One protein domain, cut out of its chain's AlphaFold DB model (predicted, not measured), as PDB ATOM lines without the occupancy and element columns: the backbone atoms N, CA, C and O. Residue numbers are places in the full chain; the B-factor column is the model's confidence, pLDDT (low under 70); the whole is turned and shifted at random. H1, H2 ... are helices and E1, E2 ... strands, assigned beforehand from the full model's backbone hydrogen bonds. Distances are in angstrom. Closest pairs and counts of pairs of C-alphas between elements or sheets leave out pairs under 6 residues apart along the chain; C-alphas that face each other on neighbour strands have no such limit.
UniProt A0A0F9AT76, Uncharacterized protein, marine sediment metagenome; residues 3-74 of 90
ATOM      1  N   LYS A   3     -26.062 -38.429  23.225       66.06
ATOM      2  CA  LYS A   3     -25.684 -38.415  21.810       66.06
ATOM      3  C   LYS A   3     -24.223 -38.021  21.679       66.06
ATOM      4  O   LYS A   3     -23.853 -36.935  22.116       66.06
ATOM      5  N   ILE A   4     -23.429 -38.857  21.021       70.50
ATOM      6  CA  ILE A   4     -22.067 -38.501  20.608       70.50
ATOM      7  C   ILE A   4     -22.068 -38.262  19.112       70.50
ATOM      8  O   ILE A   4     -22.522 -39.113  18.349       70.50
ATOM      9  N   LYS A   5     -21.523 -37.125  18.684       74.19
ATOM     10  CA  LYS A   5     -21.235 -36.873  17.277       74.19
ATOM     11  C   LYS A   5     -19.736 -37.008  17.042       74.19
ATOM     12  O   LYS A   5     -18.961 -36.238  17.597       74.19
ATOM     13  N   VAL A   6     -19.353 -37.964  16.203       72.69
ATOM     14  CA  VAL A   6     -17.963 -38.204  15.806       72.69
ATOM     15  C   VAL A   6     -17.823 -37.899  14.324       72.69
ATOM     16  O   VAL A   6     -18.631 -38.341  13.506       72.69
ATOM     17  N   TYR A   7     -16.797 -37.142  13.963       76.62
ATOM     18  CA  TYR A   7     -16.432 -36.885  12.578       76.62
ATOM     19  C   TYR A   7     -15.323 -37.851  12.177       76.62
ATOM     20  O   TYR A   7     -14.272 -37.906  12.814       76.62
ATOM     21  N   ILE A   8     -15.567 -38.612  11.116       80.00
ATOM     22  CA  ILE A   8     -14.658 -39.631  10.603       80.00
ATOM     23  C   ILE A   8     -14.169 -39.187   9.229       80.00
ATOM     24  O   ILE A   8     -14.945 -38.742   8.378       80.00
ATOM     25  N   ARG A   9     -12.861 -39.303   9.015       82.62
ATOM     26  CA  ARG A   9     -12.199 -39.063   7.735       82.62
ATOM     27  C   ARG A   9     -11.452 -40.301   7.297       82.62
ATOM     28  O   ARG A   9     -10.681 -40.848   8.079       82.62
ATOM     29  N   ILE A  10     -11.642 -40.693   6.044       82.88
ATOM     30  CA  ILE A  10     -10.993 -41.856   5.440       82.88
ATOM     31  C   ILE A  10     -10.314 -41.414   4.147       82.88
ATOM     32  O   ILE A  10     -10.937 -40.771   3.301       82.88
ATOM     33  N   ALA A  11      -9.042 -41.764   3.986       84.44
ATOM     34  CA  ALA A  11      -8.299 -41.531   2.754       84.44
ATOM     35  C   ALA A  11      -7.573 -42.799   2.298       84.44
ATOM     36  O   ALA A  11      -6.945 -43.485   3.107       84.44
ATOM     37  N   LYS A  12      -7.620 -43.097   0.995       79.69
ATOM     38  CA  LYS A  12      -6.823 -44.178   0.400       79.69
ATOM     39  C   LYS A  12      -5.373 -43.712   0.264       79.69
ATOM     40  O   LYS A  12      -5.100 -42.697  -0.371       79.69
ATOM     41  N   THR A  13      -4.444 -44.476   0.825       79.94
ATOM     42  CA  THR A  13      -2.999 -44.279   0.657       79.94
ATOM     43  C   THR A  13      -2.414 -45.387  -0.222       79.94
ATOM     44  O   THR A  13      -3.098 -46.358  -0.563       79.94
ATOM     45  N   SER A  14      -1.131 -45.283  -0.579       76.00
ATOM     46  CA  SER A  14      -0.416 -46.367  -1.272       76.00
ATOM     47  C   SER A  14      -0.297 -47.644  -0.432       76.00
ATOM     48  O   SER A  14      -0.169 -48.725  -0.997       76.00
ATOM     49  N   ARG A  15      -0.380 -47.536   0.901       77.62
ATOM     50  CA  ARG A  15      -0.204 -48.649   1.850       77.62
ATOM     51  C   ARG A  15      -1.506 -49.196   2.433       77.62
ATOM     52  O   ARG A  15      -1.484 -50.226   3.085       77.62
ATOM     53  N   GLY A  16      -2.636 -48.532   2.203       82.88
ATOM     54  CA  GLY A  16      -3.904 -48.939   2.806       82.88
ATOM     55  C   GLY A  16      -4.886 -47.785   2.872       82.88
ATOM     56  O   GLY A  16      -5.050 -47.059   1.885       82.88
ATOM     57  N   TYR A  17      -5.523 -47.628   4.028       80.00
ATOM     58  CA  TYR A  17      -6.399 -46.509   4.344       80.00
ATOM     59  C   TYR A  17      -5.884 -45.786   5.582       80.00
ATOM     60  O   TYR A  17      -5.472 -46.410   6.553       80.00
ATOM     61  N   LYS A  18      -5.927 -44.456   5.554       76.94
ATOM     62  CA  LYS A  18      -5.706 -43.621   6.731       76.94
ATOM     63  C   LYS A  18      -7.064 -43.174   7.252       76.94
ATOM     64  O   LYS A  18      -7.808 -42.526   6.514       76.94
ATOM     65  N   ILE A  19      -7.371 -43.527   8.496       80.12
ATOM     66  CA  ILE A  19      -8.626 -43.182   9.167       80.12
ATOM     67  C   ILE A  19      -8.306 -42.230  10.316       80.12
ATOM     68  O   ILE A  19      -7.398 -42.491  11.099       80.12
ATOM     69  N   ILE A  20      -9.031 -41.117  10.408       77.88
ATOM     70  CA  ILE A  20      -8.943 -40.182  11.534       77.88
ATOM     71  C   ILE A  20     -10.342 -39.927  12.071       77.88
ATOM     72  O   ILE A  20     -11.240 -39.560  11.311       77.88
ATOM     73  N   THR A  21     -10.503 -40.057  13.382       77.19
ATOM     74  CA  THR A  21     -11.706 -39.663  14.116       77.19
ATOM     75  C   THR A  21     -11.440 -38.388  14.917       77.19
ATOM     76  O   THR A  21     -10.327 -38.140  15.374       77.19
ATOM     77  N   THR A  22     -12.437 -37.516  15.029       70.38
ATOM     78  CA  THR A  22     -12.359 -36.287  15.832       70.38
ATOM     79  C   THR A  22     -13.755 -35.852  16.271       70.38
ATOM     80  O   THR A  22     -14.758 -36.132  15.617       70.38
ATOM     81  N   ASP A  23     -13.816 -35.157  17.397       72.12
ATOM     82  CA  ASP A  23     -14.988 -34.466  17.933       72.12
ATOM     83  C   ASP A  23     -15.344 -33.183  17.154       72.12
ATOM     84  O   ASP A  23     -16.451 -32.656  17.284       72.12
ATOM     85  N   LYS A  24     -14.436 -32.682  16.305       71.81
ATOM     86  CA  LYS A  24     -14.598 -31.437  15.544       71.81
ATOM     87  C   LYS A  24     -14.647 -31.691  14.038       71.81
ATOM     88  O   LYS A  24     -13.873 -32.489  13.510       71.81
ATOM     89  N   PRO A  25     -15.498 -30.971  13.291       72.31
ATOM     90  CA  PRO A  25     -15.493 -31.069  11.840       72.31
ATOM     91  C   PRO A  25     -14.162 -30.553  11.279       72.31
ATOM     92  O   PRO A  25     -13.679 -29.486  11.659       72.31
ATOM     93  N   SER A  26     -13.575 -31.291  10.340       72.00
ATOM     94  CA  SER A  26     -12.370 -30.871   9.626       72.00
ATOM     95  C   SER A  26     -12.467 -31.262   8.162       72.00
ATOM     96  O   SER A  26     -12.733 -32.415   7.841       72.00
ATOM     97  N   TYR A  27     -12.222 -30.298   7.280       69.88
ATOM     98  CA  TYR A  27     -12.244 -30.488   5.825       69.88
ATOM     99  C   TYR A  27     -10.839 -30.496   5.217       69.88
ATOM    100  O   TYR A  27     -10.683 -30.571   4.002       69.88
ATOM    101  N   LYS A  28      -9.796 -30.400   6.054       75.62
ATOM    102  CA  LYS A  28      -8.416 -30.433   5.566       75.62
ATOM    103  C   LYS A  28      -8.093 -31.837   5.038       75.62
ATOM    104  O   LYS A  28      -8.446 -32.811   5.718       75.62
ATOM    105  N   PRO A  29      -7.402 -31.948   3.886       72.56
ATOM    106  CA  PRO A  29      -6.947 -33.232   3.373       72.56
ATOM    107  C   PRO A  29      -6.066 -33.934   4.400       72.56
ATOM    108  O   PRO A  29      -5.295 -33.287   5.117       72.56
ATOM    109  N   LEU A  30      -6.153 -35.260   4.457       81.00
ATOM    110  CA  LEU A  30      -5.181 -36.033   5.210       81.00
ATOM    111  C   LEU A  30      -3.827 -35.935   4.517       81.00
ATOM    112  O   LEU A  30      -3.736 -36.080   3.300       81.00
ATOM    113  N   SER A  31      -2.775 -35.698   5.293       78.50
ATOM    114  CA  SER A  31      -1.410 -35.674   4.786       78.50
ATOM    115  C   SER A  31      -0.513 -36.649   5.539       78.50
ATOM    116  O   SER A  31      -0.810 -37.076   6.663       78.50
ATOM    117  N   ASN A  32       0.575 -37.046   4.886       75.75
ATOM    118  CA  ASN A  32       1.724 -37.648   5.545       75.75
ATOM    119  C   ASN A  32       2.973 -36.849   5.172       75.75
ATOM    120  O   ASN A  32       3.122 -36.449   4.014       75.75
ATOM    121  N   VAL A  33       3.847 -36.597   6.144       69.25
ATOM    122  CA  VAL A  33       5.125 -35.933   5.882       69.25
ATOM    123  C   VAL A  33       6.079 -36.996   5.357       69.25
ATOM    124  O   VAL A  33       6.454 -37.910   6.081       69.25
ATOM    125  N   ALA A  34       6.432 -36.901   4.079       68.94
ATOM    126  CA  ALA A  34       7.452 -37.743   3.473       68.94
ATOM    127  C   ALA A  34       8.750 -36.945   3.298       68.94
ATOM    128  O   ALA A  34       8.745 -35.714   3.300       68.94
ATOM    129  N   TRP A  35       9.863 -37.648   3.067       67.25
ATOM    130  CA  TRP A  35      11.173 -37.039   2.788       67.25
ATOM    131  C   TRP A  35      11.113 -35.981   1.668       67.25
ATOM    132  O   TRP A  35      11.819 -34.981   1.710       67.25
ATOM    133  N   ARG A  36      10.257 -36.185   0.657       76.44
ATOM    134  CA  ARG A  36      10.102 -35.285  -0.504       76.44
ATOM    135  C   ARG A  36       9.055 -34.176  -0.311       76.44
ATOM    136  O   ARG A  36       8.724 -33.494  -1.274       76.44
ATOM    137  N   GLY A  37       8.531 -34.004   0.901       74.19
ATOM    138  CA  GLY A  37       7.468 -33.052   1.217       74.19
ATOM    139  C   GLY A  37       6.139 -33.726   1.582       74.19
ATOM    140  O   GLY A  37       6.051 -34.955   1.653       74.19
ATOM    141  N   PRO A  38       5.096 -32.930   1.871       78.50
ATOM    142  CA  PRO A  38       3.801 -33.456   2.279       78.50
ATOM    143  C   PRO A  38       3.069 -34.109   1.099       78.50
ATOM    144  O   PRO A  38       2.813 -33.469   0.081       78.50
ATOM    145  N   THR A  39       2.667 -35.367   1.266       81.00
ATOM    146  CA  THR A  39       1.731 -36.035   0.351       81.00
ATOM    147  C   THR A  39       0.319 -35.851   0.881       81.00
ATOM    148  O   THR A  39       0.040 -36.251   2.013       81.00
ATOM    149  N   TYR A  40      -0.569 -35.270   0.074       82.12
ATOM    150  CA  TYR A  40      -1.985 -35.097   0.403       82.12
ATOM    151  C   TYR A  40      -2.821 -36.215  -0.217       82.12
ATOM    152  O   TYR A  40      -2.647 -36.552  -1.387       82.12
ATOM    153  N   TYR A  41      -3.749 -36.764   0.558       79.31
ATOM    154  CA  TYR A  41      -4.629 -37.840   0.127       79.31
ATOM    155  C   TYR A  41      -6.064 -37.322  -0.039       79.31
ATOM    156  O   TYR A  41      -6.587 -36.676   0.882       79.31
ATOM    157  N   PRO A  42      -6.735 -37.618  -1.169       76.25
ATOM    158  CA  PRO A  42      -8.170 -37.402  -1.306       76.25
ATOM    159  C   PRO A  42      -8.906 -38.048  -0.131       76.25
ATOM    160  O   PRO A  42      -8.663 -39.208   0.202       76.25
ATOM    161  N   THR A  43      -9.752 -37.271   0.538       80.06
ATOM    162  CA  THR A  43     -10.353 -37.652   1.818       80.06
ATOM    163  C   THR A  43     -11.869 -37.603   1.706       80.06
ATOM    164  O   THR A  43     -12.427 -36.578   1.321       80.06
ATOM    165  N   VAL A  44     -12.534 -38.687   2.095       80.38
ATOM    166  CA  VAL A  44     -13.977 -38.699   2.344       80.38
ATOM    167  C   VAL A  44     -14.195 -38.369   3.816       80.38
ATOM    168  O   VAL A  44     -13.561 -38.970   4.685       80.38
ATOM    169  N   ALA A  45     -15.064 -37.401   4.098       79.81
ATOM    170  CA  ALA A  45     -15.397 -36.966   5.449       79.81
ATOM    171  C   ALA A  45     -16.898 -37.134   5.695       79.81
ATOM    172  O   ALA A  45     -17.711 -36.695   4.882       79.81
ATOM    173  N   PHE A  46     -17.268 -37.739   6.818       77.94
ATOM    174  CA  PHE A  46     -18.661 -37.888   7.230       77.94
ATOM    175  C   PHE A  46     -18.790 -37.818   8.752       77.94
ATOM    176  O   PHE A  46     -17.822 -38.000   9.490       77.94
ATOM    177  N   ALA A  47     -19.995 -37.509   9.227       76.62
ATOM    178  CA  ALA A  47     -20.308 -37.476  10.648       76.62
ATOM    179  C   ALA A  47     -21.208 -38.657  11.005       76.62
ATOM    180  O   ALA A  47     -22.200 -38.905  10.321       76.62
ATOM    181  N   VAL A  48     -20.887 -39.339  12.097       73.62
ATOM    182  CA  VAL A  48     -21.706 -40.402  12.675       73.62
ATOM    183  C   VAL A  48     -22.240 -39.913  14.014       73.62
ATOM    184  O   VAL A  48     -21.504 -39.326  14.809       73.62
ATOM    185  N   VAL A  49     -23.534 -40.121  14.250       72.75
ATOM    186  CA  VAL A  49     -24.172 -39.827  15.535       72.75
ATOM    187  C   VAL A  49     -24.505 -41.147  16.207       72.75
ATOM    188  O   VAL A  49     -25.333 -41.907  15.710       72.75
ATOM    189  N   PHE A  50     -23.867 -41.404  17.342       70.12
ATOM    190  CA  PHE A  50     -24.154 -42.555  18.183       70.12
ATOM    191  C   PHE A  50     -25.148 -42.142  19.264       70.12
ATOM    192  O   PHE A  50     -24.908 -41.187  20.005       70.12
ATOM    193  N   ASN A  51     -26.262 -42.865  19.357       74.31
ATOM    194  CA  ASN A  51     -27.161 -42.786  20.502       74.31
ATOM    195  C   ASN A  51     -26.762 -43.901  21.464       74.31
ATOM    196  O   ASN A  51     -27.032 -45.069  21.185       74.31
ATOM    197  N   LEU A  52     -26.105 -43.545  22.564       69.75
ATOM    198  CA  LEU A  52     -25.681 -44.515  23.565       69.75
ATOM    199  C   LEU A  52     -26.578 -44.430  24.811       69.75
ATOM    200  O   LEU A  52     -26.966 -43.330  25.234       69.75
ATOM    201  N   PRO A  53     -26.910 -45.580  25.420       76.38
ATOM    202  CA  PRO A  53     -27.336 -45.641  26.813       76.38
ATOM    203  C   PRO A  53     -26.314 -44.935  27.720       76.38
ATOM    204  O   PRO A  53     -25.116 -44.938  27.436       76.38
ATOM    205  N   ASP A  54     -26.779 -44.278  28.782       74.06
ATOM    206  CA  ASP A  54     -25.929 -43.374  29.579       74.06
ATOM    207  C   ASP A  54     -24.817 -44.118  30.342       74.06
ATOM    208  O   ASP A  54     -23.742 -43.573  30.589       74.06
ATOM    209  N   ASP A  55     -25.045 -45.386  30.669       75.00
ATOM    210  CA  ASP A  55     -24.079 -46.321  31.240       75.00
ATOM    211  C   ASP A  55     -22.994 -46.738  30.230       75.00
ATOM    212  O   ASP A  55     -21.810 -46.759  30.570       75.00
ATOM    213  N   ALA A  56     -23.371 -46.999  28.976       69.00
ATOM    214  CA  ALA A  56     -22.426 -47.289  27.897       69.00
ATOM    215  C   ALA A  56     -21.590 -46.055  27.518       69.00
ATOM    216  O   ALA A  56     -20.401 -46.179  27.231       69.00
ATOM    217  N   PHE A  57     -22.189 -44.860  27.564       66.12
ATOM    218  CA  PHE A  57     -21.496 -43.592  27.335       66.12
ATOM    219  C   PHE A  57     -20.386 -43.349  28.367       66.12
ATOM    220  O   PHE A  57     -19.268 -42.997  27.990       66.12
ATOM    221  N   LYS A  58     -20.662 -43.574  29.659       69.75
ATOM    222  CA  LYS A  58     -19.661 -43.414  30.727       69.75
ATOM    223  C   LYS A  58     -18.475 -44.356  30.544       69.75
ATOM    224  O   LYS A  58     -17.349 -43.881  30.497       69.75
ATOM    225  N   LYS A  59     -18.735 -45.648  30.314       69.62
ATOM    226  CA  LYS A  59     -17.677 -46.637  30.046       69.62
ATOM    227  C   LYS A  59     -16.857 -46.300  28.803       69.62
ATOM    228  O   LYS A  59     -15.640 -46.426  28.817       69.62
ATOM    229  N   ALA A  60     -17.510 -45.860  27.726       62.38
ATOM    230  CA  ALA A  60     -16.808 -45.445  26.515       62.38
ATOM    231  C   ALA A  60     -15.907 -44.228  26.771       62.38
ATOM    232  O   ALA A  60     -14.805 -44.173  26.243       62.38
ATOM    233  N   THR A  61     -16.360 -43.281  27.594       60.62
ATOM    234  CA  THR A  61     -15.576 -42.092  27.958       60.62
ATOM    235  C   THR A  61     -14.371 -42.465  28.823       60.62
ATOM    236  O   THR A  61     -13.270 -42.034  28.516       60.62
ATOM    237  N   GLU A  62     -14.551 -43.333  29.823       67.38
ATOM    238  CA  GLU A  62     -13.461 -43.841  30.673       67.38
ATOM    239  C   GLU A  62     -12.370 -44.539  29.844       67.38
ATOM    240  O   GLU A  62     -11.193 -44.220  29.977       67.38
ATOM    241  N   VAL A  63     -12.761 -45.415  28.911       64.56
ATOM    242  CA  VAL A  63     -11.817 -46.102  28.012       64.56
ATOM    243  C   VAL A  63     -11.125 -45.122  27.058       64.56
ATOM    244  O   VAL A  63      -9.930 -45.250  26.805       64.56
ATOM    245  N   ILE A  64     -11.847 -44.131  26.521       61.78
ATOM    246  CA  ILE A  64     -11.255 -43.091  25.663       61.78
ATOM    247  C   ILE A  64     -10.238 -42.256  26.444       61.78
ATOM    248  O   ILE A  64      -9.185 -41.942  25.895       61.78
ATOM    249  N   ASP A  65     -10.525 -41.909  27.697       58.44
ATOM    250  CA  ASP A  65      -9.628 -41.123  28.543       58.44
ATOM    251  C   ASP A  65      -8.376 -41.921  28.931       58.44
ATOM    252  O   ASP A  65      -7.272 -41.390  28.829       58.44
ATOM    253  N   GLU A  66      -8.506 -43.203  29.282       56.78
ATOM    254  CA  GLU A  66      -7.361 -44.091  29.529       56.78
ATOM    255  C   GLU A  66      -6.465 -44.219  28.289       56.78
ATOM    256  O   GLU A  66      -5.250 -44.022  28.376       56.78
ATOM    257  N   ILE A  67      -7.063 -44.442  27.114       53.25
ATOM    258  CA  ILE A  67      -6.333 -44.500  25.841       53.25
ATOM    259  C   ILE A  67      -5.697 -43.146  25.515       53.25
ATOM    260  O   ILE A  67      -4.553 -43.110  25.075       53.25
ATOM    261  N   ASN A  68      -6.390 -42.023  25.724       47.84
ATOM    262  CA  ASN A  68      -5.832 -40.690  25.482       47.84
ATOM    263  C   ASN A  68      -4.649 -40.395  26.405       47.84
ATOM    264  O   ASN A  68      -3.656 -39.858  25.930       47.84
ATOM    265  N   VAL A  69      -4.712 -40.777  27.683       53.94
ATOM    266  CA  VAL A  69      -3.591 -40.651  28.629       53.94
ATOM    267  C   VAL A  69      -2.410 -41.524  28.201       53.94
ATOM    268  O   VAL A  69      -1.253 -41.118  28.340       53.94
ATOM    269  N   GLU A  70      -2.666 -42.714  27.658       50.22
ATOM    270  CA  GLU A  70      -1.617 -43.560  27.087       50.22
ATOM    271  C   GLU A  70      -1.058 -43.002  25.769       50.22
ATOM    272  O   GLU A  70       0.156 -43.023  25.583       50.22
ATOM    273  N   MET A  71      -1.883 -42.423  24.892       38.66
ATOM    274  CA  MET A  71      -1.458 -41.779  23.639       38.66
ATOM    275  C   MET A  71      -0.760 -40.427  23.851       38.66
ATOM    276  O   MET A  71       0.100 -40.045  23.063       38.66
ATOM    277  N   GLU A  72      -1.067 -39.681  24.911       44.50
ATOM    278  CA  GLU A  72      -0.298 -38.484  25.276       44.50
ATOM    279  C   GLU A  72       1.134 -38.864  25.679       44.50
ATOM    280  O   GLU A  72       2.088 -38.145  25.380       44.50
ATOM    281  N   LYS A  73       1.298 -40.043  26.295       40.75
ATOM    282  CA  LYS A  73       2.607 -40.639  26.609       40.75
ATOM    283  C   LYS A  73       3.259 -41.301  25.393       40.75
ATOM    284  O   LYS A  73       4.483 -41.321  25.285       40.75
ATOM    285  N   LEU A  74       2.455 -41.830  24.479       35.56
ATOM    286  CA  LEU A  74       2.870 -42.500  23.258       35.56
ATOM    287  C   LEU A  74       2.394 -41.682  22.062       35.56
ATOM    288  O   LEU A  74       1.318 -41.936  21.534       35.56
TER     289      LEU A  74
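Overview. This is residues 3 to 74 of the 90 residues of an uncharacterized protein of marine sediment metagenome (UniProt A0A0F9AT76). A long, strongly twisted strip of three strands, E2, E1 and E5, continues at one end into the small hairpin of E3 and E4, and at its other end H1 turns off from E5, the two making a V. Residues 61 to 74, of which 61 to 73 belong to H1, stick out free of the rest. The printed part has 72 residues, with five named strands followed by one named helix, E1 E2 E3 E4 E5 H1, and its class is mixed, helices and strands. The larger sheet has the order E2 - E1 - E5, antiparallel throughout, and the E3 - E4 sheet is antiparallel too. The whole is loose, with a radius of gyration of the C-alphas of 15.1 A, and elongated, spanning 47 by 29 by 20 A.

Arrangement. E1, residues 3 to 12, and E2, residues 17 to 22, form a hairpin at 155 degrees between their directions; N 9 and O 20 are 2.8 A apart, within hydrogen-bond range. E3, residues 30 to 34, and E4, residues 37 to 41, form a second hairpin at 151 degrees, with N 41 and O 30 at 2.8 A. The closest C-alphas of E1 and E4 are those of Ala 11 and Tyr 41, 5.8 A apart. E2 and E4 are apart. E4 runs on into E5, residues 43 to 52, across a break of 1 residue at 59 degrees. E5 is the antiparallel neighbour of E1 at 154 degrees; N 8 and O 46 are 2.8 A apart, and N 46 and O 8 are 3.0 A apart. E1 is the inner strand, E2 and E5 the edge strands. H1, residues 54 to 73, is on this sheet but only grazes it, with its residues 54 to 60. E3 and E4 are each apart from H1. In H1 every O i to N i+4 pair is within hydrogen-bond range.

Along the chain. E1 begins at C-alpha 3, (-25.684, -38.415, 21.810), and is 29.1 A long. E2 is 16.5 A long, E3 12.9 A and E4 13.1 A. E5 is 27.5 A long and begins at C-alpha 43, (-10.353, -37.652, 1.818). H1 is 28.8 A long and ends at C-alpha 73, (2.607, -40.639, 26.609).

Size, cuts and confidence. The two C-alphas farthest apart are those of Arg 36 and Asp 55, at 47.9 A. The printed part has no cut and no long link; residues 23 to 29 make the short link from E2 to E3. The mean pLDDT of the printed part is 70.8; residues 3, 27, 33 to 35, 52 and 56 to 74 are under 70.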